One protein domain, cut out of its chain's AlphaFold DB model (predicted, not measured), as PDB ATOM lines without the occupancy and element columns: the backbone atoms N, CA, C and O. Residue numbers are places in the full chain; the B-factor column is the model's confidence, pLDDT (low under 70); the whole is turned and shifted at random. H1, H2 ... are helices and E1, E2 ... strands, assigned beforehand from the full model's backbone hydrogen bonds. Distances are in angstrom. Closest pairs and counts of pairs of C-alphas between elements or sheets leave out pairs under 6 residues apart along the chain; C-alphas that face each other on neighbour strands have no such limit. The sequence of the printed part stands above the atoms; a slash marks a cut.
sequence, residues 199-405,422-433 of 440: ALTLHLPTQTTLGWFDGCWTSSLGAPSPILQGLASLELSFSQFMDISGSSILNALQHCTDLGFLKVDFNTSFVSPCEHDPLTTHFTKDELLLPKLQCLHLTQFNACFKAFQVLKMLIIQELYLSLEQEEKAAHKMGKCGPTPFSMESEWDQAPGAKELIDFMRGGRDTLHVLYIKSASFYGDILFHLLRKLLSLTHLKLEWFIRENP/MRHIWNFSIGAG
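Overview. This is residues 199 to 405 and 422 to 433 of the 440 residues of an uncharacterized protein of Coprinellus micaceus (UniProt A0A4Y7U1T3). The chain winds in stacked turns, a short curved solenoid: one wall is a sheet of eight strands, E1 E2 E4 E6 E7 E8 E10 E12, and H1, H2, H4, H6 and H7 follow one another along the opposite side, with H3 outside H2. The small pairs E3 with E5 and E9 with E11 lie beyond one end of the strands, and residues 331 to 336, by H5, stick out. The printed part has 219 residues with seven named helices and twelve named strands, in the order E1 H1 E2 E3 H2 E4 E5 H3 E6 H4 E7 H5 H6 E8 E9 H7 E10 E11 E12. The large sheet is mixed, with E12 antiparallel to E10; the class is mixed, helices and strands, with under half of the residues in named elements. The whole is compact, with a radius of gyration of the C-alphas of 17.4 A and spans of 48 by 42 by 29 A.

Along the chain. E1, residues 199 to 204, begins at C-alpha 199 (210.897, 179.978, 251.613) and is 16.2 A long. H1 is 225 to 229, E2 233 to 238 with 16.7 A, E3 243 to 245, H2 246 to 253, E4 261 to 265, E5 270 to 272, H3 278 to 283, E6 295 to 299, H4 306 to 309, E7 318 to 322 and H5 327 to 332. H6, 351 to 361, is 15.5 A long. E8 is 369 to 373, E9 376 to 378, H7 381 to 387, E10 394 to 398 and E11 401 to 403. E12, 425 to 429, ends at (202.020, 198.510, 229.231).

Arrangement. E1 and E2 are parallel at 8 degrees, with N 202 and O 235 2.8 A apart, within hydrogen-bond range. E6 and E7 are parallel at 1 degree, with N 298 and O 320 at 2.8 A. E10 and E12 are antiparallel at 178 degrees, with N 428 and O 395 at 3.1 A. E6, H4 and E7 form a strand-helix-strand unit, two parallel neighbour strands with a helix between, its crossover right-handed. H4 and H6 touch, the closest C-alphas being those of Gln 309 and Phe 359, 5.5 A. In H1, H2, H3, H6 and H7 every O i to N i+4 pair is within hydrogen-bond range, in H5 1 of 2, and H4 is too short for one.

Size, cuts and confidence. C-alphas 211 and 433, the two farthest apart, are 57.1 A apart. Residues 406 to 421 are not printed; the gap is 16.1 A. The links E1 to H1, H3 to E6 and H5 to H6 are long. Mean pLDDT of the printed part is 77.7, with residues 325 to 351 and 422 to 433 among those under 70.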
ATOM      1  N   ALA A 199     211.647 178.736 251.477       97.56
ATOM      2  CA  ALA A 199     210.897 179.978 251.613       97.56
ATOM      3  C   ALA A 199     210.698 180.325 253.091       97.56
ATOM      4  O   ALA A 199     210.060 179.569 253.825       97.56
ATOM      5  N   LEU A 200     211.222 181.466 253.529       96.44
ATOM      6  CA  LEU A 200     211.150 181.907 254.918       96.44
ATOM      7  C   LEU A 200     210.467 183.272 255.015       96.44
ATOM      8  O   LEU A 200     210.927 184.228 254.400       96.44
ATOM      9  N   THR A 201     209.422 183.367 255.831       95.94
ATOM     10  CA  THR A 201     208.758 184.630 256.180       95.94
ATOM     11  C   THR A 201     208.970 184.910 257.661       95.94
ATOM     12  O   THR A 201     208.605 184.090 258.501       95.94
ATOM     13  N   LEU A 202     209.555 186.058 257.998       92.69
ATOM     14  CA  LEU A 202     209.816 186.488 259.370       92.69
ATOM     15  C   LEU A 202     209.077 187.794 259.663       92.69
ATOM     16  O   LEU A 202     209.354 188.815 259.037       92.69
ATOM     17  N   HIS A 203     208.194 187.781 260.663       90.75
ATOM     18  CA  HIS A 203     207.589 188.990 261.230       90.75
ATOM     19  C   HIS A 203     208.310 189.369 262.526       90.75
ATOM     20  O   HIS A 203     208.167 188.708 263.561       90.75
ATOM     21  N   LEU A 204     209.113 190.423 262.435       86.38
ATOM     22  CA  LEU A 204     210.019 190.932 263.455       86.38
ATOM     23  C   LEU A 204     209.319 191.959 264.379       86.38
ATOM     24  O   LEU A 204     208.414 192.684 263.946       86.38
ATOM     25  N   PRO A 205     209.709 192.020 265.668       79.50
ATOM     26  CA  PRO A 205     209.085 192.872 266.690       79.50
ATOM     27  C   PRO A 205     209.374 194.362 266.523       79.50
ATOM     28  O   PRO A 205     210.271 194.758 265.788       79.50
ATOM     29  N   THR A 206     208.642 195.174 267.294       71.44
ATOM     30  CA  THR A 206     208.884 196.614 267.408       71.44
ATOM     31  C   THR A 206     210.053 196.863 268.355       71.44
ATOM     32  O   THR A 206     210.266 196.102 269.305       71.44
ATOM     33  N   GLN A 207     210.757 197.978 268.178       67.50
ATOM     34  CA  GLN A 207     211.802 198.402 269.113       67.50
ATOM     35  C   GLN A 207     211.258 198.581 270.540       67.50
ATOM     36  O   GLN A 207     211.867 198.117 271.502       67.50
ATOM     37  N   THR A 208     210.063 199.172 270.670       66.38
ATOM     38  CA  THR A 208     209.431 199.421 271.978       66.38
ATOM     39  C   THR A 208     209.177 198.144 272.773       66.38
ATOM     40  O   THR A 208     209.292 198.150 273.993       66.38
ATOM     41  N   THR A 209     208.880 197.029 272.095       64.75
ATOM     42  CA  THR A 209     208.677 195.740 272.771       64.75
ATOM     43  C   THR A 209     209.970 195.127 273.294       64.75
ATOM     44  O   THR A 209     209.915 194.404 274.278       64.75
ATOM     45  N   LEU A 210     211.113 195.445 272.680       64.06
ATOM     46  CA  LEU A 210     212.419 194.912 273.070       64.06
ATOM     47  C   LEU A 210     213.068 195.678 274.237       64.06
ATOM     48  O   LEU A 210     214.179 195.335 274.636       64.06
ATOM     49  N   GLY A 211     212.418 196.730 274.755       61.69
ATOM     50  CA  GLY A 211     212.985 197.587 275.803       61.69
ATOM     51  C   GLY A 211     214.193 198.406 275.335       61.69
ATOM     52  O   GLY A 211     214.999 198.853 276.145       61.69
ATOM     53  N   TRP A 212     214.365 198.577 274.021       63.28
ATOM     54  CA  TRP A 212     215.498 199.300 273.448       63.28
ATOM     55  C   TRP A 212     215.185 200.782 273.354       63.28
ATOM     56  O   TRP A 212     214.538 201.231 272.410       63.28
ATOM     57  N   PHE A 213     215.656 201.542 274.335       57.00
ATOM     58  CA  PHE A 213     215.367 202.968 274.384       57.00
ATOM     59  C   PHE A 213     216.214 203.798 273.404       57.00
ATOM     60  O   PHE A 213     215.686 204.777 272.902       57.00
ATOM     61  N   ASP A 214     217.429 203.365 273.017       56.09
ATOM     62  CA  ASP A 214     218.362 204.235 272.263       56.09
ATOM     63  C   ASP A 214     219.253 203.529 271.205       56.09
ATOM     64  O   ASP A 214     220.358 203.986 270.913       56.09
ATOM     65  N   GLY A 215     218.830 202.403 270.613       60.41
ATOM     66  CA  GLY A 215     219.697 201.634 269.702       60.41
ATOM     67  C   GLY A 215     219.034 201.154 268.415       60.41
ATOM     68  O   GLY A 215     217.943 200.588 268.448       60.41
ATOM     69  N   CYS A 216     219.739 201.305 267.287       62.69
ATOM     70  CA  CYS A 216     219.409 200.607 266.046       62.69
ATOM     71  C   CYS A 216     219.510 199.088 266.259       62.69
ATOM     72  O   CYS A 216     220.437 198.609 266.918       62.69
ATOM     73  N   TRP A 217     218.616 198.312 265.646       70.94
ATOM     74  CA  TRP A 217     218.790 196.862 265.548       70.94
ATOM     75  C   TRP A 217     220.064 196.568 264.762       70.94
ATOM     76  O   TRP A 217     220.084 196.758 263.553       70.94
ATOM     77  N   THR A 218     221.127 196.159 265.458       71.12
ATOM     78  CA  THR A 218     222.425 195.766 264.877       71.12
ATOM     79  C   THR A 218     222.609 194.251 264.844       71.12
ATOM     80  O   THR A 218     223.509 193.736 264.176       71.12
ATOM     81  N   SER A 219     221.722 193.504 265.503       72.19
ATOM     82  CA  SER A 219     221.783 192.048 265.548       72.19
ATOM     83  C   SER A 219     221.579 191.426 264.180       72.19
ATOM     84  O   SER A 219     220.625 191.738 263.479       72.19
ATOM     85  N   SER A 220     222.442 190.477 263.819       79.44
ATOM     86  CA  SER A 220     222.137 189.554 262.726       79.44
ATOM     87  C   SER A 220     220.807 188.842 263.005       79.44
ATOM     88  O   SER A 220     220.452 188.626 264.168       79.44
ATOM     89  N   LEU A 221     220.112 188.394 261.952       83.62
ATOM     90  CA  LEU A 221     218.963 187.495 262.102       83.62
ATOM     91  C   LEU A 221     219.323 186.287 262.984       83.62
ATOM     92  O   LEU A 221     218.471 185.786 263.703       83.62
ATOM     93  N   GLY A 222     220.583 185.838 262.990       84.56
ATOM     94  CA  GLY A 222     220.995 184.701 263.818       84.56
ATOM     95  C   GLY A 222     220.455 183.378 263.272       84.56
ATOM     96  O   GLY A 222     220.143 182.465 264.035       84.56
ATOM     97  N   ALA A 223     220.307 183.290 261.949       88.31
ATOM     98  CA  ALA A 223     220.058 182.046 261.238       88.31
ATOM     99  C   ALA A 223     221.394 181.432 260.774       88.31
ATOM    100  O   ALA A 223     222.251 182.162 260.270       88.31
ATOM    101  N   PRO A 224     221.585 180.107 260.910       90.56
ATOM    102  CA  PRO A 224     222.762 179.419 260.388       90.56
ATOM    103  C   PRO A 224     222.987 179.672 258.897       90.56
ATOM    104  O   PRO A 224     222.064 179.532 258.095       90.56
ATOM    105  N   SER A 225     224.235 179.953 258.509       92.50
ATOM    106  CA  SER A 225     224.605 180.190 257.106       92.50
ATOM    107  C   SER A 225     224.148 179.083 256.143       92.50
ATOM    108  O   SER A 225     223.661 179.443 255.077       92.50
ATOM    109  N   PRO A 226     224.206 177.772 256.478       93.81
ATOM    110  CA  PRO A 226     223.705 176.726 255.580       93.81
ATOM    111  C   PRO A 226     222.206 176.833 255.277       93.81
ATOM    112  O   PRO A 226     221.774 176.473 254.189       93.81
ATOM    113  N   ILE A 227     221.414 177.333 256.232       93.31
ATOM    114  CA  ILE A 227     219.974 177.541 256.044       93.31
ATOM    115  C   ILE A 227     219.764 178.735 255.120       93.31
ATOM    116  O   ILE A 227     219.036 178.621 254.143       93.31
ATOM    117  N   LEU A 228     220.452 179.850 255.388       95.25
ATOM    118  CA  LEU A 228     220.378 181.054 254.558       95.25
ATOM    119  C   LEU A 228     220.807 180.787 253.105       95.25
ATOM    120  O   LEU A 228     220.154 181.274 252.187       95.25
ATOM    121  N   GLN A 229     221.840 179.967 252.889       95.69
ATOM    122  CA  GLN A 229     222.331 179.603 251.552       95.69
ATOM    123  C   GLN A 229     221.281 178.907 250.691       95.69
ATOM    124  O   GLN A 229     221.236 179.183 249.496       95.69
ATOM    125  N   GLY A 230     220.441 178.057 251.288       95.81
ATOM    126  CA  GLY A 230     219.391 177.312 250.588       95.81
ATOM    127  C   GLY A 230     218.072 178.069 250.401       95.81
ATOM    128  O   GLY A 230     217.146 177.525 249.795       95.81
ATOM    129  N   LEU A 231     217.949 179.301 250.911       97.75
ATOM    130  CA  LEU A 231     216.727 180.090 250.754       97.75
ATOM    131  C   LEU A 231     216.587 180.594 249.316       97.75
ATOM    132  O   LEU A 231     217.406 181.366 248.831       97.75
ATOM    133  N   ALA A 232     215.489 180.208 248.671       97.81
ATOM    134  CA  ALA A 232     215.034 180.739 247.392       97.81
ATOM    135  C   ALA A 232     214.125 181.970 247.565       97.81
ATOM    136  O   ALA A 232     214.074 182.823 246.679       97.81
ATOM    137  N   SER A 233     213.419 182.076 248.696       98.00
ATOM    138  CA  SER A 233     212.518 183.185 249.015       98.00
ATOM    139  C   SER A 233     212.691 183.630 250.465       98.00
ATOM    140  O   SER A 233     212.642 182.805 251.378       98.00
ATOM    141  N   LEU A 234     212.840 184.933 250.683       97.38
ATOM    142  CA  LEU A 234     212.918 185.540 252.008       97.38
ATOM    143  C   LEU A 234     211.966 186.732 252.086       97.38
ATOM    144  O   LEU A 234     212.085 187.680 251.312       97.38
ATOM    145  N   GLU A 235     211.050 186.694 253.046       96.69
ATOM    146  CA  GLU A 235     210.205 187.824 253.407       96.69
ATOM    147  C   GLU A 235     210.531 188.277 254.830       96.69
ATOM    148  O   GLU A 235     210.461 187.495 255.777       96.69
ATOM    149  N   LEU A 236     210.871 189.550 254.987       94.00
ATOM    150  CA  LEU A 236     211.068 190.199 256.274       94.00
ATOM    151  C   LEU A 236     209.984 191.256 256.436       94.00
ATOM    152  O   LEU A 236     209.813 192.104 255.566       94.00
ATOM    153  N   SER A 237     209.259 191.215 257.541       92.31
ATOM    154  CA  SER A 237     208.257 192.210 257.895       92.31
ATOM    155  C   SER A 237     208.595 192.753 259.265       92.31
ATOM    156  O   SER A 237     208.707 191.993 260.223       92.31
ATOM    157  N   PHE A 238     208.796 194.056 259.361       87.38
ATOM    158  CA  PHE A 238     209.049 194.722 260.625       87.38
ATOM    159  C   PHE A 238     207.731 195.243 261.186       87.38
ATOM    160  O   PHE A 238     206.778 195.534 260.460       87.38
ATOM    161  N   SER A 239     207.633 195.342 262.503       83.25
ATOM    162  CA  SER A 239     206.508 196.042 263.121       83.25
ATOM    163  C   SER A 239     206.846 197.520 263.333       83.25
ATOM    164  O   SER A 239     207.985 197.940 263.153       83.25
ATOM    165  N   GLN A 240     205.825 198.328 263.616       77.88
ATOM    166  CA  GLN A 240     205.899 199.788 263.540       77.88
ATOM    167  C   GLN A 240     207.036 200.395 264.388       77.88
ATOM    168  O   GLN A 240     207.226 199.998 265.540       77.88
ATOM    169  N   PHE A 241     207.695 201.425 263.842       69.25
ATOM    170  CA  PHE A 241     208.687 202.276 264.518       69.25
ATOM    171  C   PHE A 241     209.924 201.528 265.047       69.25
ATOM    172  O   PHE A 241     210.185 201.522 266.252       69.25
ATOM    173  N   MET A 242     210.691 200.899 264.157       70.44
ATOM    174  CA  MET A 242     212.014 200.361 264.482       70.44
ATOM    175  C   MET A 242     213.096 201.139 263.726       70.44
ATOM    176  O   MET A 242     212.982 201.333 262.518       70.44
ATOM    177  N   ASP A 243     214.163 201.558 264.403       74.50
ATOM    178  CA  ASP A 243     215.397 201.924 263.704       74.50
ATOM    179  C   ASP A 243     216.171 200.641 263.405       74.50
ATOM    180  O   ASP A 243     216.661 199.941 264.297       74.50
ATOM    181  N   ILE A 244     216.245 200.290 262.127       76.25
ATOM    182  CA  ILE A 244     216.869 199.058 261.653       76.25
ATOM    183  C   ILE A 244     218.239 199.433 261.108       76.25
ATOM    184  O   ILE A 244     218.339 200.216 260.161       76.25
ATOM    185  N   SER A 245     219.309 198.850 261.651       78.44
ATOM    186  CA  SER A 245     220.602 198.984 260.991       78.44
ATOM    187  C   SER A 245     220.559 198.207 259.682       78.44
ATOM    188  O   SER A 245     220.297 197.000 259.664       78.44
ATOM    189  N   GLY A 246     220.846 198.881 258.567       77.81
ATOM    190  CA  GLY A 246     220.923 198.218 257.264       77.81
ATOM    191  C   GLY A 246     221.901 197.040 257.283       77.81
ATOM    192  O   GLY A 246     221.640 196.009 256.665       77.81
ATOM    193  N   SER A 247     222.976 197.140 258.068       81.50
ATOM    194  CA  SER A 247     223.988 196.089 258.213       81.50
ATOM    195  C   SER A 247     223.425 194.752 258.690       81.50
ATOM    196  O   SER A 247     223.899 193.714 258.242       81.50
ATOM    197  N   SER A 248     222.404 194.741 259.543       82.38
ATOM    198  CA  SER A 248     221.818 193.513 260.083       82.38
ATOM    199  C   SER A 248     221.124 192.686 259.013       82.38
ATOM    200  O   SER A 248     221.294 191.466 258.955       82.38
ATOM    201  N   ILE A 249     220.392 193.361 258.123       87.62
ATOM    202  CA  ILE A 249     219.770 192.733 256.957       87.62
ATOM    203  C   ILE A 249     220.864 192.281 255.985       87.62
ATOM    204  O   ILE A 249     220.880 191.125 255.570       87.62
ATOM    205  N   LEU A 250     221.816 193.163 255.665       88.44
ATOM    206  CA  LEU A 250     222.894 192.878 254.713       88.44
ATOM    207  C   LEU A 250     223.766 191.689 255.150       88.44
ATOM    208  O   LEU A 250     224.101 190.832 254.337       88.44
ATOM    209  N   ASN A 251     224.059 191.579 256.446       88.06
ATOM    210  CA  ASN A 251     224.826 190.481 257.031       88.06
ATOM    211  C   ASN A 251     224.104 189.130 256.914       88.06
ATOM    212  O   ASN A 251     224.748 188.095 256.782       88.06
ATOM    213  N   ALA A 252     222.769 189.107 256.929       90.69
ATOM    214  CA  ALA A 252     222.031 187.884 256.622       90.69
ATOM    215  C   ALA A 252     222.015 187.597 255.113       90.69
ATOM    216  O   ALA A 252     222.246 186.462 254.687       90.69
ATOM    217  N   LEU A 253     221.793 188.631 254.298       93.31
ATOM    218  CA  LEU A 253     221.724 188.509 252.843       93.31
ATOM    219  C   LEU A 253     223.043 188.034 252.219       93.31
ATOM    220  O   LEU A 253     222.994 187.305 251.233       93.31
ATOM    221  N   GLN A 254     224.206 188.329 252.811       92.69
ATOM    222  CA  GLN A 254     225.505 187.821 252.331       92.69
ATOM    223  C   GLN A 254     225.601 186.295 252.282       92.69
ATOM    224  O   GLN A 254     226.420 185.743 251.552       92.69
ATOM    225  N   HIS A 255     224.771 185.604 253.061       93.81
ATOM    226  CA  HIS A 255     224.719 184.152 253.062       93.81
ATOM    227  C   HIS A 255     223.645 183.599 252.123       93.81
ATOM    228  O   HIS A 255     223.621 182.396 251.913       93.81
ATOM    229  N   CYS A 256     222.779 184.432 251.540       95.75
ATOM    230  CA  CYS A 256     221.618 184.009 250.756       95.75
ATOM    231  C   CYS A 256     221.953 183.855 249.260       95.75
ATOM    232  O   CYS A 256     221.440 184.578 248.408       95.75
ATOM    233  N   THR A 257     222.841 182.915 248.923       95.50
ATOM    234  CA  THR A 257     223.366 182.751 247.553       95.50
ATOM    235  C   THR A 257     222.339 182.251 246.536       95.50
ATOM    236  O   THR A 257     222.470 182.558 245.349       95.50
ATOM    237  N   ASP A 258     221.326 181.502 246.983       96.94
ATOM    238  CA  ASP A 258     220.275 180.956 246.115       96.94
ATOM    239  C   ASP A 258     218.998 181.809 246.053       96.94
ATOM    240  O   ASP A 258     218.024 181.420 245.405       96.94
ATOM    241  N   LEU A 259     219.012 182.990 246.676       97.62
ATOM    242  CA  LEU A 259     217.832 183.829 246.844       97.62
ATOM    243  C   LEU A 259     217.336 184.388 245.510       97.62
ATOM    244  O   LEU A 259     218.029 185.173 244.867       97.62
ATOM    245  N   GLY A 260     216.124 183.993 245.117       97.12
ATOM    246  CA  GLY A 260     215.428 184.460 243.916       97.12
ATOM    247  C   GLY A 260     214.398 185.554 244.189       97.12
ATOM    248  O   GLY A 260     214.217 186.444 243.356       97.12
ATOM    249  N   PHE A 261     213.768 185.521 245.365       97.81
ATOM    250  CA  PHE A 261     212.751 186.479 245.792       97.81
ATOM    251  C   PHE A 261     213.109 187.069 247.158       97.81
ATOM    252  O   PHE A 261     213.292 186.335 248.130       97.81
ATOM    253  N   LEU A 262     213.184 188.396 247.240       96.75
ATOM    254  CA  LEU A 262     213.374 189.124 248.491       96.75
ATOM    255  C   LEU A 262     212.254 190.141 248.665       96.75
ATOM    256  O   LEU A 262     212.070 191.025 247.826       96.75
ATOM    257  N   LYS A 263     211.558 190.068 249.795       96.06
ATOM    258  CA  LYS A 263     210.603 191.084 250.220       96.06
ATOM    259  C   LYS A 263     210.971 191.613 251.593       96.06
ATOM    260  O   LYS A 263     211.204 190.842 252.516       96.06
ATOM    261  N   VAL A 264     210.998 192.930 251.726       93.69
ATOM    262  CA  VAL A 264     211.259 193.617 252.986       93.69
ATOM    263  C   VAL A 264     210.188 194.678 253.192       93.69
ATOM    264  O   VAL A 264     210.111 195.645 252.433       93.69
ATOM    265  N   ASP A 265     209.355 194.480 254.207       92.81
ATOM    266  CA  ASP A 265     208.361 195.443 254.660       92.81
ATOM    267  C   ASP A 265     208.871 196.181 255.884       92.81
ATOM    268  O   ASP A 265     208.888 195.643 256.988       92.81
ATOM    269  N   PHE A 266     209.295 197.424 255.682       87.75
ATOM    270  CA  PHE A 266     209.848 198.246 256.750       87.75
ATOM    271  C   PHE A 266     208.767 198.737 257.705       87.75
ATOM    272  O   PHE A 266     209.092 199.093 258.831       87.75
ATOM    273  N   ASN A 267     207.490 198.747 257.310       86.06
ATOM    274  CA  ASN A 267     206.397 199.187 258.175       86.06
ATOM    275  C   ASN A 267     206.689 200.512 258.897       86.06
ATOM    276  O   ASN A 267     206.586 200.603 260.120       86.06
ATOM    277  N   THR A 268     207.122 201.527 258.138       73.94
ATOM    278  CA  THR A 268     207.567 202.857 258.610       73.94
ATOM    279  C   THR A 268     208.894 202.908 259.376       73.94
ATOM    280  O   THR A 268     209.290 203.984 259.820       73.94
ATOM    281  N   SER A 269     209.592 201.781 259.508       73.19
ATOM    282  CA  SER A 269     210.939 201.712 260.077       73.19
ATOM    283  C   SER A 269     211.950 202.457 259.216       73.19
ATOM    284  O   SER A 269     211.869 202.449 257.983       73.19
ATOM    285  N   PHE A 270     212.930 203.065 259.874       69.44
ATOM    286  CA  PHE A 270     214.014 203.772 259.211       69.44
ATOM    287  C   PHE A 270     215.212 202.856 259.071       69.44
ATOM    288  O   PHE A 270     215.659 202.242 260.041       69.44
ATOM    289  N   VAL A 271     215.765 202.793 257.860       71.69
ATOM    290  CA  VAL A 271     217.107 202.237 257.675       71.69
ATOM    291  C   VAL A 271     218.075 203.400 257.675       71.69
ATOM    292  O   VAL A 271     218.299 204.049 256.649       71.69
ATOM    293  N   SER A 272     218.620 203.678 258.852       68.75
ATOM    294  CA  SER A 272     219.701 204.637 258.980       68.75
ATOM    295  C   SER A 272     221.017 203.953 258.601       68.75
ATOM    296  O   SER A 272     221.302 202.856 259.099       68.75
ATOM    297  N   PRO A 273     221.843 204.544 257.718       66.19
ATOM    298  CA  PRO A 273     223.237 204.153 257.635       66.19
ATOM    299  C   PRO A 273     223.877 204.520 258.973       66.19
ATOM    300  O   PRO A 273     224.150 205.684 259.246       66.19
ATOM    301  N   CYS A 274     224.082 203.529 259.835       66.94
ATOM    302  CA  CYS A 274     224.833 203.739 261.058       66.94
ATOM    303  C   CYS A 274     226.279 204.049 260.646       66.94
ATOM    304  O   CYS A 274     227.033 203.139 260.309       66.94
ATOM    305  N   GLU A 275     226.653 205.335 260.603       68.62
ATOM    306  CA  GLU A 275     227.979 205.800 260.149       68.62
ATOM    307  C   GLU A 275     229.126 205.164 260.947       68.62
ATOM    308  O   GLU A 275     230.260 205.078 260.481       68.62
ATOM    309  N   HIS A 276     228.820 204.700 262.157       71.94
ATOM    310  CA  HIS A 276     229.755 204.036 263.053       71.94
ATOM    311  C   HIS A 276     229.752 202.512 262.930       71.94
ATOM    312  O   HIS A 276     230.537 201.858 263.615       71.94
ATOM    313  N   ASP A 277     228.902 201.929 262.084       72.25
ATOM    314  CA  ASP A 277     228.871 200.487 261.907       72.25
ATOM    315  C   ASP A 277     229.979 200.045 260.935       72.25
ATOM    316  O   ASP A 277     229.887 200.310 259.729       72.25
ATOM    317  N   PRO A 278     231.017 199.333 261.411       76.31
ATOM    318  CA  PRO A 278     232.113 198.872 260.565       76.31
ATOM    319  C   PRO A 278     231.633 197.974 259.416       76.31
ATOM    320  O   PRO A 278     232.273 197.953 258.363       76.31
ATOM    321  N   LEU A 279     230.494 197.287 259.552       71.50
ATOM    322  CA  LEU A 279     229.932 196.465 258.480       71.50
ATOM    323  C   LEU A 279     229.469 197.311 257.294       71.50
ATOM    324  O   LEU A 279     229.627 196.890 256.151       71.50
ATOM    325  N   THR A 280     228.974 198.530 257.518       70.06
ATOM    326  CA  THR A 280     228.618 199.428 256.405       70.06
ATOM    327  C   THR A 280     229.862 199.837 255.606       70.06
ATOM    328  O   THR A 280     229.833 199.878 254.374       70.06
ATOM    329  N   THR A 281     231.001 200.028 256.282       78.12
ATOM    330  CA  THR A 281     232.292 200.279 255.617       78.12
ATOM    331  C   THR A 281     232.859 199.042 254.913       78.12
ATOM    332  O   THR A 281     233.623 199.166 253.958       78.12
ATOM    333  N   HIS A 282     232.477 197.844 255.362       78.25
ATOM    334  CA  HIS A 282     232.843 196.589 254.715       78.25
ATOM    335  C   HIS A 282     232.056 196.402 253.415       78.25
ATOM    336  O   HIS A 282     232.657 196.212 252.365       78.25
ATOM    337  N   PHE A 283     230.728 196.538 253.449       76.94
ATOM    338  CA  PHE A 283     229.879 196.354 252.262       76.94
ATOM    339  C   PHE A 283     230.070 197.428 251.186       76.94
ATOM    340  O   PHE A 283     229.766 197.206 250.019       76.94
ATOM    341  N   THR A 284     230.590 198.598 251.555       76.75
ATOM    342  CA  THR A 284     230.986 199.612 250.567       76.75
ATOM    343  C   THR A 284     232.255 199.234 249.802       76.75
ATOM    344  O   THR A 284     232.466 199.754 248.709       76.75
ATOM    345  N   LYS A 285     233.089 198.334 250.341       81.38
ATOM    346  CA  LYS A 285     234.273 197.794 249.653       81.38
ATOM    347  C   LYS A 285     233.973 196.471 248.959       81.38
ATOM    348  O   LYS A 285     234.335 196.296 247.800       81.38
ATOM    349  N   ASP A 286     233.293 195.583 249.671       81.12
ATOM    350  CA  ASP A 286     232.932 194.252 249.213       81.12
ATOM    351  C   ASP A 286     231.445 194.247 248.860       81.12
ATOM    352  O   ASP A 286     230.573 194.146 249.725       81.12
ATOM    353  N   GLU A 287     231.167 194.416 247.567       86.31
ATOM    354  CA  GLU A 287     229.810 194.417 247.019       86.31
ATOM    355  C   GLU A 287     229.056 193.139 247.431       86.31
ATOM    356  O   GLU A 287     229.566 192.021 247.300       86.31
ATOM    357  N   LEU A 288     227.809 193.283 247.886       90.56
ATOM    358  CA  LEU A 288     226.961 192.154 248.249       90.56
ATOM    359  C   LEU A 288     226.358 191.530 246.983       90.56
ATOM    360  O   LEU A 288     225.490 192.109 246.327       90.56
ATOM    361  N   LEU A 289     226.824 190.328 246.643       91.38
ATOM    362  CA  LEU A 289     226.384 189.582 245.467       91.38
ATOM    363  C   LEU A 289     225.162 188.712 245.784       91.38
ATOM    364  O   LEU A 289     225.265 187.738 246.525       91.38
ATOM    365  N   LEU A 290     224.032 189.006 245.138       94.00
ATOM    366  CA  LEU A 290     222.840 188.149 245.135       94.00
ATOM    367  C   LEU A 290     222.592 187.650 243.702       94.00
ATOM    368  O   LEU A 290     221.753 188.194 242.983       94.00
ATOM    369  N   PRO A 291     223.363 186.648 243.235       93.81
ATOM    370  CA  PRO A 291     223.457 186.318 241.813       93.81
ATOM    371  C   PRO A 291     222.172 185.735 241.225       93.81
ATOM    372  O   PRO A 291     222.024 185.743 240.005       93.81
ATOM    373  N   LYS A 292     221.266 185.215 242.063       95.94
ATOM    374  CA  LYS A 292     219.991 184.627 241.636       95.94
ATOM    375  C   LYS A 292     218.781 185.534 241.864       95.94
ATOM    376  O   LYS A 292     217.688 185.147 241.458       95.94
ATOM    377  N   LEU A 293     218.960 186.721 242.453       96.12
ATOM    378  CA  LEU A 293     217.846 187.578 242.851       96.12
ATOM    379  C   LEU A 293     217.152 188.177 241.625       96.12
ATOM    380  O   LEU A 293     217.735 188.988 240.908       96.12
ATOM    381  N   GLN A 294     215.899 187.778 241.412       96.00
ATOM    382  CA  GLN A 294     215.069 188.194 240.278       96.00
ATOM    383  C   GLN A 294     213.989 189.191 240.694       96.00
ATOM    384  O   GLN A 294     213.714 190.126 239.946       96.00
ATOM    385  N   CYS A 295     213.416 189.016 241.885       97.06
ATOM    386  CA  CYS A 295     212.311 189.827 242.382       97.06
ATOM    387  C   CYS A 295     212.702 190.501 243.697       97.06
ATOM    388  O   CYS A 295     213.050 189.823 244.669       97.06
ATOM    389  N   LEU A 296     212.608 191.831 243.738       95.88
ATOM    390  CA  LEU A 296     212.874 192.628 244.931       95.88
ATOM    391  C   LEU A 296     211.675 193.507 245.277       95.88
ATOM    392  O   LEU A 296     211.254 194.349 244.486       95.88
ATOM    393  N   HIS A 297     211.131 193.314 246.473       96.19
ATOM    394  CA  HIS A 297     209.974 194.041 246.975       96.19
ATOM    395  C   HIS A 297     210.347 194.808 248.240       96.19
ATOM    396  O   HIS A 297     210.539 194.214 249.294       96.19
ATOM    397  N   LEU A 298     210.412 196.132 248.152       93.69
ATOM    398  CA  LEU A 298     210.649 197.012 249.292       93.69
ATOM    399  C   LEU A 298     209.364 197.784 249.580       93.69
ATOM    400  O   LEU A 298     208.928 198.605 248.767       93.69
ATOM    401  N   THR A 299     208.723 197.505 250.714       93.00
ATOM    402  CA  THR A 299     207.459 198.146 251.091       93.00
ATOM    403  C   THR A 299     207.615 199.050 252.297       93.00
ATOM    404  O   THR A 299     208.394 198.767 253.203       93.00
ATOM    405  N   GLN A 300     206.880 200.166 252.273       87.38
ATOM    406  CA  GLN A 300     206.965 201.236 253.275       87.38
ATOM    407  C   GLN A 300     208.411 201.704 253.489       87.38
ATOM    408  O   GLN A 300     208.849 201.976 254.605       87.38
ATOM    409  N   PHE A 301     209.166 201.724 252.392       83.38
ATOM    410  CA  PHE A 301     210.590 201.978 252.365       83.38
ATOM    411  C   PHE A 301     210.850 203.452 252.660       83.38
ATOM    412  O   PHE A 301     210.561 204.318 251.835       83.38
ATOM    413  N   ASN A 302     211.407 203.716 253.838       75.69
ATOM    414  CA  ASN A 302     211.801 205.048 254.280       75.69
ATOM    415  C   ASN A 302     213.291 205.063 254.629       75.69
ATOM    416  O   ASN A 302     213.708 205.265 255.769       75.69
ATOM    417  N   ALA A 303     214.097 204.710 253.638       67.12
ATOM    418  CA  ALA A 303     215.513 204.458 253.805       67.12
ATOM    419  C   ALA A 303     216.326 205.226 252.766       67.12
ATOM    420  O   ALA A 303     215.869 205.506 251.656       67.12
ATOM    421  N   CYS A 304     217.570 205.539 253.121       70.69
ATOM    422  CA  CYS A 304     218.523 206.069 252.160       70.69
ATOM    423  C   CYS A 304     218.897 204.958 251.166       70.69
ATOM    424  O   CYS A 304     219.399 203.910 251.577       70.69
ATOM    425  N   PHE A 305     218.705 205.183 249.859       74.44
ATOM    426  CA  PHE A 305     219.078 204.206 248.824       74.44
ATOM    427  C   PHE A 305     220.551 203.790 248.903       74.44
ATOM    428  O   PHE A 305     220.873 202.666 248.527       74.44
ATOM    429  N   LYS A 306     221.432 204.625 249.479       74.81
ATOM    430  CA  LYS A 306     222.834 204.272 249.761       74.81
ATOM    431  C   LYS A 306     222.983 202.975 250.555       74.81
ATOM    432  O   LYS A 306     223.886 202.201 250.259       74.81
ATOM    433  N   ALA A 307     222.085 202.694 251.502       72.81
ATOM    434  CA  ALA A 307     222.127 201.451 252.277       72.81
ATOM    435  C   ALA A 307     221.926 200.205 251.396       72.81
ATOM    436  O   ALA A 307     222.403 199.128 251.734       72.81
ATOM    437  N   PHE A 308     221.258 200.361 250.252       77.06
ATOM    438  CA  PHE A 308     220.967 199.288 249.306       77.06
ATOM    439  C   PHE A 308     221.839 199.339 248.048       77.06
ATOM    440  O   PHE A 308     221.819 198.391 247.271       77.06
ATOM    441  N   GLN A 309     222.660 200.379 247.859       80.38
ATOM    442  CA  GLN A 309     223.630 200.441 246.755       80.38
ATOM    443  C   GLN A 309     224.669 199.323 246.814       80.38
ATOM    444  O   GLN A 309     225.226 198.944 245.788       80.38
ATOM    445  N   VAL A 310     224.907 198.779 248.004       83.62
ATOM    446  CA  VAL A 310     225.794 197.630 248.194       83.62
ATOM    447  C   VAL A 310     225.221 196.345 247.592       83.62
ATOM    448  O   VAL A 310     225.980 195.412 247.344       83.62
ATOM    449  N   LEU A 311     223.904 196.275 247.343       85.56
ATOM    450  CA  LEU A 311     223.276 195.135 246.682       85.56
ATOM    451  C   LEU A 311     223.587 195.172 245.191       85.56
ATOM    452  O   LEU A 311     222.990 195.929 244.422       85.56
ATOM    453  N   LYS A 312     224.484 194.289 244.757       84.25
ATOM    454  CA  LYS A 312     224.730 194.082 243.337       84.25
ATOM    455  C   LYS A 312     223.716 193.099 242.778       84.25
ATOM    456  O   LYS A 312     223.795 191.883 242.959       84.25
ATOM    457  N   MET A 313     222.763 193.669 242.065       80.94
ATOM    458  CA  MET A 313     221.578 192.991 241.569       80.94
ATOM    459  C   MET A 313     221.751 192.653 240.088       80.94
ATOM    460  O   MET A 313     221.228 193.331 239.210       80.94
ATOM    461  N   LEU A 314     222.529 191.604 239.811       80.31
ATOM    462  CA  LEU A 314     222.994 191.303 238.452       80.31
ATOM    463  C   LEU A 314     221.883 190.910 237.469       80.31
ATOM    464  O   LEU A 314     222.097 191.013 236.259       80.31
ATOM    465  N   ILE A 315     220.755 190.397 237.971       91.62
ATOM    466  CA  ILE A 315     219.691 189.805 237.148       91.62
ATOM    467  C   ILE A 315     218.276 190.167 237.617       91.62
ATOM    468  O   ILE A 315     217.344 189.408 237.350       91.62
ATOM    469  N   ILE A 316     218.092 191.295 238.311       94.19
ATOM    470  CA  ILE A 316     216.742 191.694 238.725       94.19
ATOM    471  C   ILE A 316     215.861 191.906 237.499       94.19
ATOM    472  O   ILE A 316     216.237 192.613 236.563       94.19
ATOM    473  N   GLN A 317     214.686 191.290 237.548       95.75
ATOM    474  CA  GLN A 317     213.636 191.366 236.541       95.75
ATOM    475  C   GLN A 317     212.450 192.178 237.053       95.75
ATOM    476  O   GLN A 317     211.841 192.916 236.278       95.75
ATOM    477  N   GLU A 318     212.152 192.081 238.351       96.38
ATOM    478  CA  GLU A 318     211.008 192.735 238.974       96.38
ATOM    479  C   GLU A 318     211.437 193.546 240.195       96.38
ATOM    480  O   GLU A 318     212.053 193.026 241.131       96.38
ATOM    481  N   LEU A 319     211.082 194.829 240.192       95.06
ATOM    482  CA  LEU A 319     211.318 195.738 241.301       95.06
ATOM    483  C   LEU A 319     210.006 196.386 241.733       95.06
ATOM    484  O   LEU A 319     209.372 197.118 240.969       95.06
ATOM    485  N   TYR A 320     209.632 196.145 242.984       95.81
ATOM    486  CA  TYR A 320     208.501 196.773 243.652       95.81
ATOM    487  C   TYR A 320     209.025 197.707 244.741       95.81
ATOM    488  O   TYR A 320     209.697 197.269 245.673       95.81
ATOM    489  N   LEU A 321     208.669 198.985 244.655       92.94
ATOM    490  CA  LEU A 321     208.986 200.011 245.641       92.94
ATOM    491  C   LEU A 321     207.690 200.655 246.131       92.94
ATOM    492  O   LEU A 321     206.903 201.155 245.333       92.94
ATOM    493  N   SER A 322     207.467 200.686 247.440       92.38
ATOM    494  CA  SER A 322     206.400 201.482 248.055       92.38
ATOM    495  C   SER A 322     207.010 202.421 249.078       92.38
ATOM    496  O   SER A 322     207.469 201.957 250.115       92.38
ATOM    497  N   LEU A 323     206.976 203.721 248.797       86.19
ATOM    498  CA  LEU A 323     207.545 204.789 249.634       86.19
ATOM    499  C   LEU A 323     206.501 205.416 250.575       86.19
ATOM    500  O   LEU A 323     206.698 206.497 251.116       86.19
ATOM    501  N   GLU A 324     205.353 204.755 250.739       80.38
ATOM    502  CA  GLU A 324     204.271 205.236 251.591       80.38
ATOM    503  C   GLU A 324     204.730 205.326 253.049       80.38
ATOM    504  O   GLU A 324     205.037 204.315 253.680       80.38
ATOM    505  N   GLN A 325     204.729 206.545 253.580       66.94
ATOM    506  CA  GLN A 325     204.804 206.795 255.007       66.94
ATOM    507  C   GLN A 325     203.372 207.005 255.499       66.94
ATOM    508  O   GLN A 325     202.675 207.892 255.001       66.94
ATOM    509  N   GLU A 326     202.902 206.199 256.455       64.81
ATOM    510  CA  GLU A 326     201.605 206.477 257.071       64.81
ATOM    511  C   GLU A 326     201.632 207.894 257.671       64.81
ATOM    512  O   GLU A 326     202.445 208.187 258.548       64.81
ATOM    513  N   GLU A 327     200.711 208.771 257.254       62.69
ATOM    514  CA  GLU A 327     200.579 210.144 257.784       62.69
ATOM    515  C   GLU A 327     200.485 210.171 259.324       62.69
ATOM    516  O   GLU A 327     200.900 211.125 259.985       62.69
ATOM    517  N   LYS A 328     199.987 209.081 259.924       62.69
ATOM    518  CA  LYS A 328     199.919 208.894 261.377       62.69
ATOM    519  C   LYS A 328     201.299 208.891 262.045       62.69
ATOM    520  O   LYS A 328     201.410 209.356 263.180       62.69
ATOM    521  N   ALA A 329     202.336 208.401 261.365       60.16
ATOM    522  CA  ALA A 329     203.713 208.436 261.852       60.16
ATOM    523  C   ALA A 329     204.281 209.864 261.835       60.16
ATOM    524  O   ALA A 329     204.932 210.272 262.797       60.16
ATOM    525  N   ALA A 330     203.961 210.656 260.805       58.19
ATOM    526  CA  ALA A 330     204.412 212.045 260.690       58.19
ATOM    527  C   ALA A 330     203.899 212.920 261.850       58.19
ATOM    528  O   ALA A 330     204.638 213.743 262.385       58.19
ATOM    529  N   HIS A 331     202.666 212.690 262.313       60.19
ATOM    530  CA  HIS A 331     202.119 213.407 263.469       60.19
ATOM    531  C   HIS A 331     202.789 213.048 264.805       60.19
ATOM    532  O   HIS A 331     202.823 213.892 265.702       60.19
ATOM    533  N   LYS A 332     203.321 211.827 264.955       60.34
ATOM    534  CA  LYS A 332     203.978 211.384 266.196       60.34
ATOM    535  C   LYS A 332     205.438 211.831 266.310       60.34
ATOM    536  O   LYS A 332     205.906 212.000 267.429       60.34
ATOM    537  N   MET A 333     206.139 212.060 265.197       53.12
ATOM    538  CA  MET A 333     207.570 212.416 265.203       53.12
ATOM    539  C   MET A 333     207.878 213.918 265.361       53.12
ATOM    540  O   MET A 333     209.037 214.328 265.321       53.12
ATOM    541  N   GLY A 334     206.871 214.766 265.593       54.88
ATOM    542  CA  GLY A 334     207.082 216.207 265.774       54.88
ATOM    543  C   GLY A 334     207.656 216.903 264.528       54.88
ATOM    544  O   GLY A 334     207.655 216.358 263.428       54.88
ATOM    545  N   LYS A 335     208.147 218.142 264.683       48.38
ATOM    546  CA  LYS A 335     208.666 218.979 263.573       48.38
ATOM    547  C   LYS A 335     209.919 218.421 262.869       48.38
ATOM    548  O   LYS A 335     210.340 219.012 261.882       48.38
ATOM    549  N   CYS A 336     210.491 217.323 263.362       41.78
ATOM    550  CA  CYS A 336     211.640 216.632 262.769       41.78
ATOM    551  C   CYS A 336     211.250 215.296 262.118       41.78
ATOM    552  O   CYS A 336     212.116 214.455 261.894       41.78
ATOM    553  N   GLY A 337     209.961 215.082 261.831       43.59
ATOM    554  CA  GLY A 337     209.553 213.971 260.983       43.59
ATOM    555  C   GLY A 337     210.312 214.036 259.651       43.59
ATOM    556  O   GLY A 337     210.444 215.130 259.095       43.59
ATOM    557  N   PRO A 338     210.829 212.907 259.143       46.56
ATOM    558  CA  PRO A 338     211.477 212.883 257.846       46.56
ATOM    559  C   PRO A 338     210.473 213.403 256.833       46.56
ATOM    560  O   PRO A 338     209.339 212.921 256.769       46.56
ATOM    561  N   THR A 339     210.878 214.428 256.090       51.12
ATOM    562  CA  THR A 339     210.146 214.856 254.906       51.12
ATOM    563  C   THR A 339     209.901 213.607 254.057       51.12
ATOM    564  O   THR A 339     210.855 212.834 253.884       51.12
ATOM    565  N   PRO A 340     208.665 213.366 253.571       53.47
ATOM    566  CA  PRO A 340     208.394 212.252 252.659       53.47
ATOM    567  C   PRO A 340     209.473 212.257 251.585       53.47
ATOM    568  O   PRO A 340     209.884 213.349 251.208       53.47
ATOM    569  N   PHE A 341     209.975 211.089 251.159       54.84
ATOM    570  CA  PHE A 341     211.127 210.987 250.253       54.84
ATOM    571  C   PHE A 341     210.984 211.983 249.093       54.84
ATOM    572  O   PHE A 341     210.238 211.754 248.140       54.84
ATOM    573  N   SER A 342     211.648 213.127 249.233       53.47
ATOM    574  CA  SER A 342     211.417 214.295 248.404       53.47
ATOM    575  C   SER A 342     212.691 214.508 247.617       53.47
ATOM    576  O   SER A 342     213.736 214.840 248.175       53.47
ATOM    577  N   MET A 343     212.634 214.256 246.310       56.47
ATOM    578  CA  MET A 343     213.741 214.548 245.397       56.47
ATOM    579  C   MET A 343     213.789 216.054 245.085       56.47
ATOM    580  O   MET A 343     213.766 216.443 243.925       56.47
ATOM    581  N   GLU A 344     213.778 216.893 246.124       50.22
ATOM    582  CA  GLU A 344     213.499 218.336 246.056       50.22
ATOM    583  C   GLU A 344     214.617 219.179 245.428       50.22
ATOM    584  O   GLU A 344     214.394 220.339 245.091       50.22
ATOM    585  N   SER A 345     215.822 218.634 245.257       52.62
ATOM    586  CA  SER A 345     216.930 219.385 244.663       52.62
ATOM    587  C   SER A 345     217.057 219.141 243.157       52.62
ATOM    588  O   SER A 345     216.679 218.095 242.631       52.62
ATOM    589  N   GLU A 346     217.633 220.117 242.453       52.03
ATOM    590  CA  GLU A 346     217.997 220.003 241.038       52.03
ATOM    591  C   GLU A 346     218.793 218.712 240.774       52.03
ATOM    592  O   GLU A 346     219.544 218.246 241.631       52.03
ATOM    593  N   TRP A 347     218.613 218.109 239.594       46.84
ATOM    594  CA  TRP A 347     219.040 216.733 239.291       46.84
ATOM    595  C   TRP A 347     220.523 216.445 239.558       46.84
ATOM    596  O   TRP A 347     220.874 215.342 239.975       46.84
ATOM    597  N   ASP A 348     221.378 217.454 239.387       52.34
ATOM    598  CA  ASP A 348     222.821 217.347 239.612       52.34
ATOM    599  C   ASP A 348     223.205 217.386 241.103       52.34
ATOM    600  O   ASP A 348     224.329 217.035 241.465       52.34
ATOM    601  N   GLN A 349     222.271 217.770 241.977       50.44
ATOM    602  CA  GLN A 349     222.449 217.871 243.427       50.44
ATOM    603  C   GLN A 349     221.486 216.994 244.233       50.44
ATOM    604  O   GLN A 349     221.612 216.977 245.450       50.44
ATOM    605  N   ALA A 350     220.555 216.266 243.597       55.59
ATOM    606  CA  ALA A 350     219.653 215.312 244.252       55.59
ATOM    607  C   ALA A 350     220.318 213.949 244.435       55.59
ATOM    608  O   ALA A 350     220.206 213.109 243.533       55.59
ATOM    609  N   PRO A 351     220.963 213.680 245.593       58.28
ATOM    610  CA  PRO A 351     221.554 212.378 245.877       58.28
ATOM    611  C   PRO A 351     220.559 211.252 245.572       58.28
ATOM    612  O   PRO A 351     220.862 210.358 244.781       58.28
ATOM    613  N   GLY A 352     219.314 211.385 246.043       73.69
ATOM    614  CA  GLY A 352     218.311 210.325 245.959       73.69
ATOM    615  C   GLY A 352     217.957 209.867 244.540       73.69
ATOM    616  O   GLY A 352     217.730 208.680 244.325       73.69
ATOM    617  N   ALA A 353     217.919 210.775 243.558       75.69
ATOM    618  CA  ALA A 353     217.539 210.441 242.182       75.69
ATOM    619  C   ALA A 353     218.609 209.611 241.481       75.69
ATOM    620  O   ALA A 353     218.321 208.575 240.875       75.69
ATOM    621  N   LYS A 354     219.857 210.066 241.588       81.50
ATOM    622  CA  LYS A 354     221.004 209.344 241.052       81.50
ATOM    623  C   LYS A 354     221.161 208.000 241.755       81.50
ATOM    624  O   LYS A 354     221.337 206.990 241.084       81.50
ATOM    625  N   GLU A 355     221.019 207.976 243.076       83.62
ATOM    626  CA  GLU A 355     221.147 206.761 243.877       83.62
ATOM    627  C   GLU A 355     220.080 205.724 243.530       83.62
ATOM    628  O   GLU A 355     220.413 204.547 243.407       83.62
ATOM    629  N   LEU A 356     218.835 206.153 243.302       84.94
ATOM    630  CA  LEU A 356     217.759 205.281 242.839       84.94
ATOM    631  C   LEU A 356     218.046 204.713 241.447       84.94
ATOM    632  O   LEU A 356     217.846 203.525 241.217       84.94
ATOM    633  N   ILE A 357     218.521 205.543 240.516       84.00
ATOM    634  CA  ILE A 357     218.884 205.089 239.168       84.00
ATOM    635  C   ILE A 357     220.029 204.078 239.240       84.00
ATOM    636  O   ILE A 357     219.959 203.029 238.604       84.00
ATOM    637  N   ASP A 358     221.077 204.382 240.003       84.00
ATOM    638  CA  ASP A 358     222.237 203.506 240.156       84.00
ATOM    639  C   ASP A 358     221.828 202.176 240.810       84.00
ATOM    640  O   ASP A 358     222.231 201.112 240.340       84.00
ATOM    641  N   PHE A 359     220.937 202.229 241.805       86.69
ATOM    642  CA  PHE A 359     220.314 201.060 242.418       86.69
ATOM    643  C   PHE A 359     219.515 200.233 241.397       86.69
ATOM    644  O   PHE A 359     219.771 199.042 241.243       86.69
ATOM    645  N   MET A 360     218.609 200.849 240.631       86.75
ATOM    646  CA  MET A 360     217.796 200.148 239.625       86.75
ATOM    647  C   MET A 360     218.626 199.527 238.502       86.75
ATOM    648  O   MET A 360     218.225 198.514 237.935       86.75
ATOM    649  N   ARG A 361     219.774 200.124 238.158       81.38
ATOM    650  CA  ARG A 361     220.626 199.600 237.088       81.38
ATOM    651  C   ARG A 361     221.315 198.301 237.467       81.38
ATOM    652  O   ARG A 361     221.688 197.594 236.545       81.38
ATOM    653  N   GLY A 362     221.559 198.002 238.749       68.00
ATOM    654  CA  GLY A 362     222.094 196.707 239.214       68.00
ATOM    655  C   GLY A 362     223.365 196.178 238.509       68.00
ATOM    656  O   GLY A 362     223.736 195.017 238.668       68.00
ATOM    657  N   GLY A 363     224.040 197.004 237.701       69.81
ATOM    658  CA  GLY A 363     225.093 196.617 236.760       69.81
ATOM    659  C   GLY A 363     224.635 196.121 235.372       69.81
ATOM    660  O   GLY A 363     225.494 196.006 234.494       69.81
ATOM    661  N   ARG A 364     223.344 195.842 235.125       77.50
ATOM    662  CA  ARG A 364     222.796 195.372 233.831       77.50
ATOM    663  C   ARG A 364     221.363 195.858 233.586       77.50
ATOM    664  O   ARG A 364     220.568 195.990 234.502       77.50
ATOM    665  N   ASP A 365     221.009 196.059 232.320       84.50
ATOM    666  CA  ASP A 365     219.656 196.457 231.908       84.50
ATOM    667  C   ASP A 365     218.740 195.222 231.792       84.50
ATOM    668  O   ASP A 365     218.430 194.768 230.693       84.50
ATOM    669  N   THR A 366     218.397 194.595 232.922       92.44
ATOM    670  CA  THR A 366     217.537 193.386 232.982       92.44
ATOM    671  C   THR A 366     216.157 193.639 233.584       92.44
ATOM    672  O   THR A 366     215.325 192.736 233.600       92.44
ATOM    673  N   LEU A 367     215.901 194.848 234.085       94.12
ATOM    674  CA  LEU A 367     214.655 195.176 234.767       94.12
ATOM    675  C   LEU A 367     213.493 195.235 233.765       94.12
ATOM    676  O   LEU A 367     213.465 196.101 232.892       94.12
ATOM    677  N   HIS A 368     212.522 194.337 233.913       94.88
ATOM    678  CA  HIS A 368     211.359 194.215 233.031       94.88
ATOM    679  C   HIS A 368     210.085 194.791 233.640       94.88
ATOM    680  O   HIS A 368     209.264 195.355 232.912       94.88
ATOM    681  N   VAL A 369     209.924 194.662 234.957       95.69
ATOM    682  CA  VAL A 369     208.750 195.122 235.698       95.69
ATOM    683  C   VAL A 369     209.198 196.099 236.771       95.69
ATOM    684  O   VAL A 369     209.953 195.745 237.675       95.69
ATOM    685  N   LEU A 370     208.702 197.328 236.683       94.44
ATOM    686  CA  LEU A 370     208.920 198.359 237.686       94.44
ATOM    687  C   LEU A 370     207.579 198.812 238.240       94.44
ATOM    688  O   LEU A 370     206.717 199.328 237.521       94.44
ATOM    689  N   TYR A 371     207.429 198.647 239.544       95.31
ATOM    690  CA  TYR A 371     206.301 199.158 240.290       95.31
ATOM    691  C   TYR A 371     206.767 200.154 241.340       95.31
ATOM    692  O   TYR A 371     207.578 199.818 242.200       95.31
ATOM    693  N   ILE A 372     206.228 201.369 241.287       92.00
ATOM    694  CA  ILE A 372     206.518 202.416 242.265       92.00
ATOM    695  C   ILE A 372     205.201 202.937 242.828       92.00
ATOM    696  O   ILE A 372     204.337 203.414 242.090       92.00
ATOM    697  N   LYS A 373     205.061 202.871 244.149       90.75
ATOM    698  CA  LYS A 373     203.914 203.378 244.895       90.75
ATOM    699  C   LYS A 373     204.337 204.510 245.830       90.75
ATOM    700  O   LYS A 373     205.351 204.400 246.517       90.75
ATOM    701  N   SER A 374     203.521 205.560 245.881       87.06
ATOM    702  CA  SER A 374     203.636 206.705 246.793       87.06
ATOM    703  C   SER A 374     204.961 207.463 246.681       87.06
ATOM    704  O   SER A 374     205.535 207.855 247.689       87.06
ATOM    705  N   ALA A 375     205.459 207.651 245.459       84.00
ATOM    706  CA  ALA A 375     206.687 208.393 245.197       84.00
ATOM    707  C   ALA A 375     206.399 209.785 244.621       84.00
ATOM    708  O   ALA A 375     205.537 209.934 243.749       84.00
ATOM    709  N   SER A 376     207.175 210.774 245.065       78.38
ATOM    710  CA  SER A 376     207.172 212.136 244.529       78.38
ATOM    711  C   SER A 376     208.446 212.369 243.726       78.38
ATOM    712  O   SER A 376     209.555 212.180 244.226       78.38
ATOM    713  N   PHE A 377     208.292 212.780 242.470       78.75
ATOM    714  CA  PHE A 377     209.409 213.113 241.591       78.75
ATOM    715  C   PHE A 377     209.270 214.567 241.147       78.75
ATOM    716  O   PHE A 377     208.207 214.972 240.674       78.75
ATOM    717  N   TYR A 378     210.350 215.332 241.269       77.00
ATOM    718  CA  TYR A 378     210.409 216.719 240.814       77.00
ATOM    719  C   TYR A 378     210.911 216.781 239.374       77.00
ATOM    720  O   TYR A 378     211.715 215.949 238.958       77.00
ATOM    721  N   GLY A 379     210.433 217.763 238.605       80.19
ATOM    722  CA  GLY A 379     210.886 218.003 237.231       80.19
ATOM    723  C   GLY A 379     210.828 216.758 236.332       80.19
ATOM    724  O   GLY A 379     209.829 216.036 236.312       80.19
ATOM    725  N   ASP A 380     211.926 216.505 235.615       80.00
ATOM    726  CA  ASP A 380     212.030 215.453 234.593       80.00
ATOM    727  C   ASP A 380     212.705 214.170 235.112       80.00
ATOM    728  O   ASP A 380     213.124 213.305 234.338       80.00
ATOM    729  N   ILE A 381     212.821 214.003 236.435       80.94
ATOM    730  CA  ILE A 381     213.579 212.897 237.043       80.94
ATOM    731  C   ILE A 381     213.018 211.537 236.643       80.94
ATOM    732  O   ILE A 381     213.776 210.651 236.242       80.94
ATOM    733  N   LEU A 382     211.695 211.372 236.722       85.19
ATOM    734  CA  LEU A 382     211.041 210.131 236.316       85.19
ATOM    735  C   LEU A 382     211.318 209.837 234.837       85.19
ATOM    736  O   LEU A 382     211.648 208.708 234.490       85.19
ATOM    737  N   PHE A 383     211.241 210.849 233.969       85.06
ATOM    738  CA  PHE A 383     211.533 210.686 232.547       85.06
ATOM    739  C   PHE A 383     212.976 210.222 232.319       85.06
ATOM    740  O   PHE A 383     213.215 209.268 231.576       85.06
ATOM    741  N   HIS A 384     213.945 210.841 232.995       84.31
ATOM    742  CA  HIS A 384     215.345 210.438 232.899       84.31
ATOM    743  C   HIS A 384     215.614 209.040 233.456       84.31
ATOM    744  O   HIS A 384     216.462 208.329 232.912       84.31
ATOM    745  N   LEU A 385     214.910 208.642 234.517       86.12
ATOM    746  CA  LEU A 385     214.968 207.296 235.075       86.12
ATOM    747  C   LEU A 385     214.441 206.279 234.059       86.12
ATOM    748  O   LEU A 385     215.162 205.350 233.705       86.12
ATOM    749  N   LEU A 386     213.243 206.498 233.515       89.25
ATOM    750  CA  LEU A 386     212.619 205.589 232.548       89.25
ATOM    751  C   LEU A 386     213.428 205.474 231.253       89.25
ATOM    752  O   LEU A 386     213.597 204.378 230.729       89.25
ATOM    753  N   ARG A 387     214.013 206.576 230.769       88.69
ATOM    754  CA  ARG A 387     214.877 206.571 229.577       88.69
ATOM    755  C   ARG A 387     216.115 205.675 229.732       88.69
ATOM    756  O   ARG A 387     216.695 205.271 228.725       88.69
ATOM    757  N   LYS A 388     216.549 205.392 230.963       87.00
ATOM    758  CA  LYS A 388     217.725 204.557 231.259       87.00
ATOM    759  C   LYS A 388     217.400 203.071 231.463       87.00
ATOM    760  O   LYS A 388     218.343 202.301 231.617       87.00
ATOM    761  N   LEU A 389     216.124 202.688 231.481       89.38
ATOM    762  CA  LEU A 389     215.660 201.313 231.691       89.38
ATOM    763  C   LEU A 389     215.135 200.750 230.364       89.38
ATOM    764  O   LEU A 389     213.927 200.717 230.131       89.38
ATOM    765  N   LEU A 390     216.037 200.371 229.453       90.38
ATOM    766  CA  LEU A 390     215.663 200.009 228.078       90.38
ATOM    767  C   LEU A 390     214.931 198.665 228.010       90.38
ATOM    768  O   LEU A 390     214.176 198.431 227.068       90.38
ATOM    769  N   SER A 391     215.136 197.796 229.002       92.38
ATOM    770  CA  SER A 391     214.483 196.484 229.094       92.38
ATOM    771  C   SER A 391     213.101 196.516 229.750       92.38
ATOM    772  O   SER A 391     212.449 195.469 229.855       92.38
ATOM    773  N   LEU A 392     212.638 197.690 230.187       93.69
ATOM    774  CA  LEU A 392     211.384 197.831 230.913       93.69
ATOM    775  C   LEU A 392     210.179 197.594 229.991       93.69
ATOM    776  O   LEU A 392     209.972 198.309 229.014       93.69
ATOM    777  N   THR A 393     209.352 196.607 230.331       94.69
ATOM    778  CA  THR A 393     208.137 196.246 229.573       94.69
ATOM    779  C   THR A 393     206.859 196.642 230.309       94.69
ATOM    780  O   THR A 393     205.846 196.970 229.686       94.69
ATOM    781  N   HIS A 394     206.911 196.660 231.642       94.06
ATOM    782  CA  HIS A 394     205.777 196.968 232.499       94.06
ATOM    783  C   HIS A 394     206.163 198.049 233.503       94.06
ATOM    784  O   HIS A 394     207.084 197.874 234.302       94.06
ATOM    785  N   LEU A 395     205.423 199.157 233.474       94.06
ATOM    786  CA  LEU A 395     205.561 200.251 234.423       94.06
ATOM    787  C   LEU A 395     204.215 200.506 235.084       94.06
ATOM    788  O   LEU A 395     203.222 200.816 234.418       94.06
ATOM    789  N   LYS A 396     204.194 200.443 236.409       94.06
ATOM    790  CA  LYS A 396     203.001 200.775 237.175       94.06
ATOM    791  C   LYS A 396     203.347 201.774 238.274       94.06
ATOM    792  O   LYS A 396     204.225 201.533 239.100       94.06
ATOM    793  N   LEU A 397     202.653 202.910 238.242       89.94
ATOM    794  CA  LEU A 397     202.842 204.029 239.159       89.94
ATOM    795  C   LEU A 397     201.548 204.254 239.941       89.94
ATOM    796  O   LEU A 397     200.491 204.514 239.358       89.94
ATOM    797  N   GLU A 398     201.628 204.170 241.264       87.50
ATOM    798  CA  GLU A 398     200.496 204.409 242.161       87.50
ATOM    799  C   GLU A 398     200.757 205.597 243.087       87.50
ATOM    800  O   GLU A 398     201.821 205.700 243.686       87.50
ATOM    801  N   TRP A 399     199.757 206.473 243.230       75.19
ATOM    802  CA  TRP A 399     199.752 207.603 244.175       75.19
ATOM    803  C   TRP A 399     200.939 208.548 243.975       75.19
ATOM    804  O   TRP A 399     201.672 208.893 244.897       75.19
ATOM    805  N   PHE A 400     201.111 208.945 242.721       64.25
ATOM    806  CA  PHE A 400     202.169 209.834 242.275       64.25
ATOM    807  C   PHE A 400     201.762 211.296 242.456       64.25
ATOM    808  O   PHE A 400     200.717 211.713 241.946       64.25
ATOM    809  N   ILE A 401     202.604 212.080 243.130       66.88
ATOM    810  CA  ILE A 401     202.441 213.531 243.234       66.88
ATOM    811  C   ILE A 401     203.477 214.176 242.314       66.88
ATOM    812  O   ILE A 401     204.681 214.033 242.519       66.88
ATOM    813  N   ARG A 402     203.001 214.886 241.283       60.06
ATOM    814  CA  ARG A 402     203.849 215.795 240.509       60.06
ATOM    815  C   ARG A 402     203.842 217.136 241.219       60.06
ATOM    816  O   ARG A 402     202.851 217.862 241.149       60.06
ATOM    817  N   GLU A 403     204.936 217.466 241.879       60.00
ATOM    818  CA  GLU A 403     205.122 218.826 242.355       60.00
ATOM    819  C   GLU A 403     205.600 219.678 241.182       60.00
ATOM    820  O   GLU A 403     206.714 219.525 240.679       60.00
ATOM    821  N   ASN A 404     204.722 220.552 240.686       55.09
ATOM    822  CA  ASN A 404     205.180 221.626 239.819       55.09
ATOM    823  C   ASN A 404     206.015 222.566 240.690       55.09
ATOM    824  O   ASN A 404     205.515 222.959 241.748       55.09
ATOM    825  N   PRO A 405     207.233 222.954 240.269       55.56
ATOM    826  CA  PRO A 405     207.979 223.982 240.971       55.56
ATOM    827  C   PRO A 405     207.090 225.220 241.008       55.56
ATOM    828  O   PRO A 405     206.816 225.840 239.978       55.56
ATOM    829  N   MET A 422     195.930 215.329 244.526       38.00
ATOM    830  CA  MET A 422     195.212 214.568 243.499       38.00
ATOM    831  C   MET A 422     195.768 213.143 243.436       38.00
ATOM    832  O   MET A 422     196.931 212.930 243.101       38.00
ATOM    833  N   ARG A 423     194.932 212.148 243.753       43.72
ATOM    834  CA  ARG A 423     195.269 210.731 243.569       43.72
ATOM    835  C   ARG A 423     195.025 210.336 242.117       43.72
ATOM    836  O   ARG A 423     193.880 210.308 241.672       43.72
ATOM    837  N   HIS A 424     196.082 209.958 241.411       48.97
ATOM    838  CA  HIS A 424     195.985 209.334 240.095       48.97
ATOM    839  C   HIS A 424     196.640 207.946 240.119       48.97
ATOM    840  O   HIS A 424     197.683 207.749 240.747       48.97
ATOM    841  N   ILE A 425     196.010 206.979 239.449       42.66
ATOM    842  CA  ILE A 425     196.570 205.650 239.176       42.66
ATOM    843  C   ILE A 425     196.900 205.619 237.688       42.66
ATOM    844  O   ILE A 425     196.020 205.881 236.867       42.66
ATOM    845  N   TRP A 426     198.142 205.284 237.350       50.78
ATOM    846  CA  TRP A 426     198.582 205.174 235.964       50.78
ATOM    847  C   TRP A 426     199.126 203.766 235.715       50.78
ATOM    848  O   TRP A 426     200.120 203.354 236.314       50.78
ATOM    849  N   ASN A 427     198.469 203.028 234.821       39.28
ATOM    850  CA  ASN A 427     198.934 201.726 234.354       39.28
ATOM    851  C   ASN A 427     199.445 201.886 232.921       39.28
ATOM    852  O   ASN A 427     198.668 202.250 232.038       39.28
ATOM    853  N   PHE A 428     200.724 201.595 232.688       52.31
ATOM    854  CA  PHE A 428     201.311 201.600 231.353       52.31
ATOM    855  C   PHE A 428     201.818 200.197 231.007       52.31
ATOM    856  O   PHE A 428     202.588 199.594 231.752       52.31
ATOM    857  N   SER A 429     201.399 199.680 229.854       37.53
ATOM    858  CA  SER A 429     202.020 198.510 229.231       37.53
ATOM    859  C   SER A 429     202.753 199.000 227.992       37.53
ATOM    860  O   SER A 429     202.133 199.580 227.097       37.53
ATOM    861  N   ILE A 430     204.077 198.836 227.965       46.34
ATOM    862  CA  ILE A 430     204.888 199.205 226.807       46.34
ATOM    863  C   ILE A 430     204.939 197.971 225.909       46.34
ATOM    864  O   ILE A 430     205.758 197.073 226.090       46.34
ATOM    865  N   GLY A 431     204.018 197.900 224.948       31.78
ATOM    866  CA  GLY A 431     204.111 196.921 223.870       31.78
ATOM    867  C   GLY A 431     205.352 197.200 223.021       31.78
ATOM    868  O   GLY A 431     205.653 198.358 222.720       31.78
ATOM    869  N   ALA A 432     206.077 196.152 222.627       34.72
ATOM    870  CA  ALA A 432     207.242 196.274 221.757       34.72
ATOM    871  C   ALA A 432     206.859 196.999 220.448       34.72
ATOM    872  O   ALA A 432     206.196 196.420 219.591       34.72
ATOM    873  N   GLY A 433     207.249 198.273 220.308       32.56
ATOM    874  CA  GLY A 433     207.122 199.031 219.056       32.56
ATOM    875  C   GLY A 433     206.433 200.400 219.108       32.56
ATOM    876  O   GLY A 433     206.430 201.073 218.083       32.56
TER     877      GLY A 433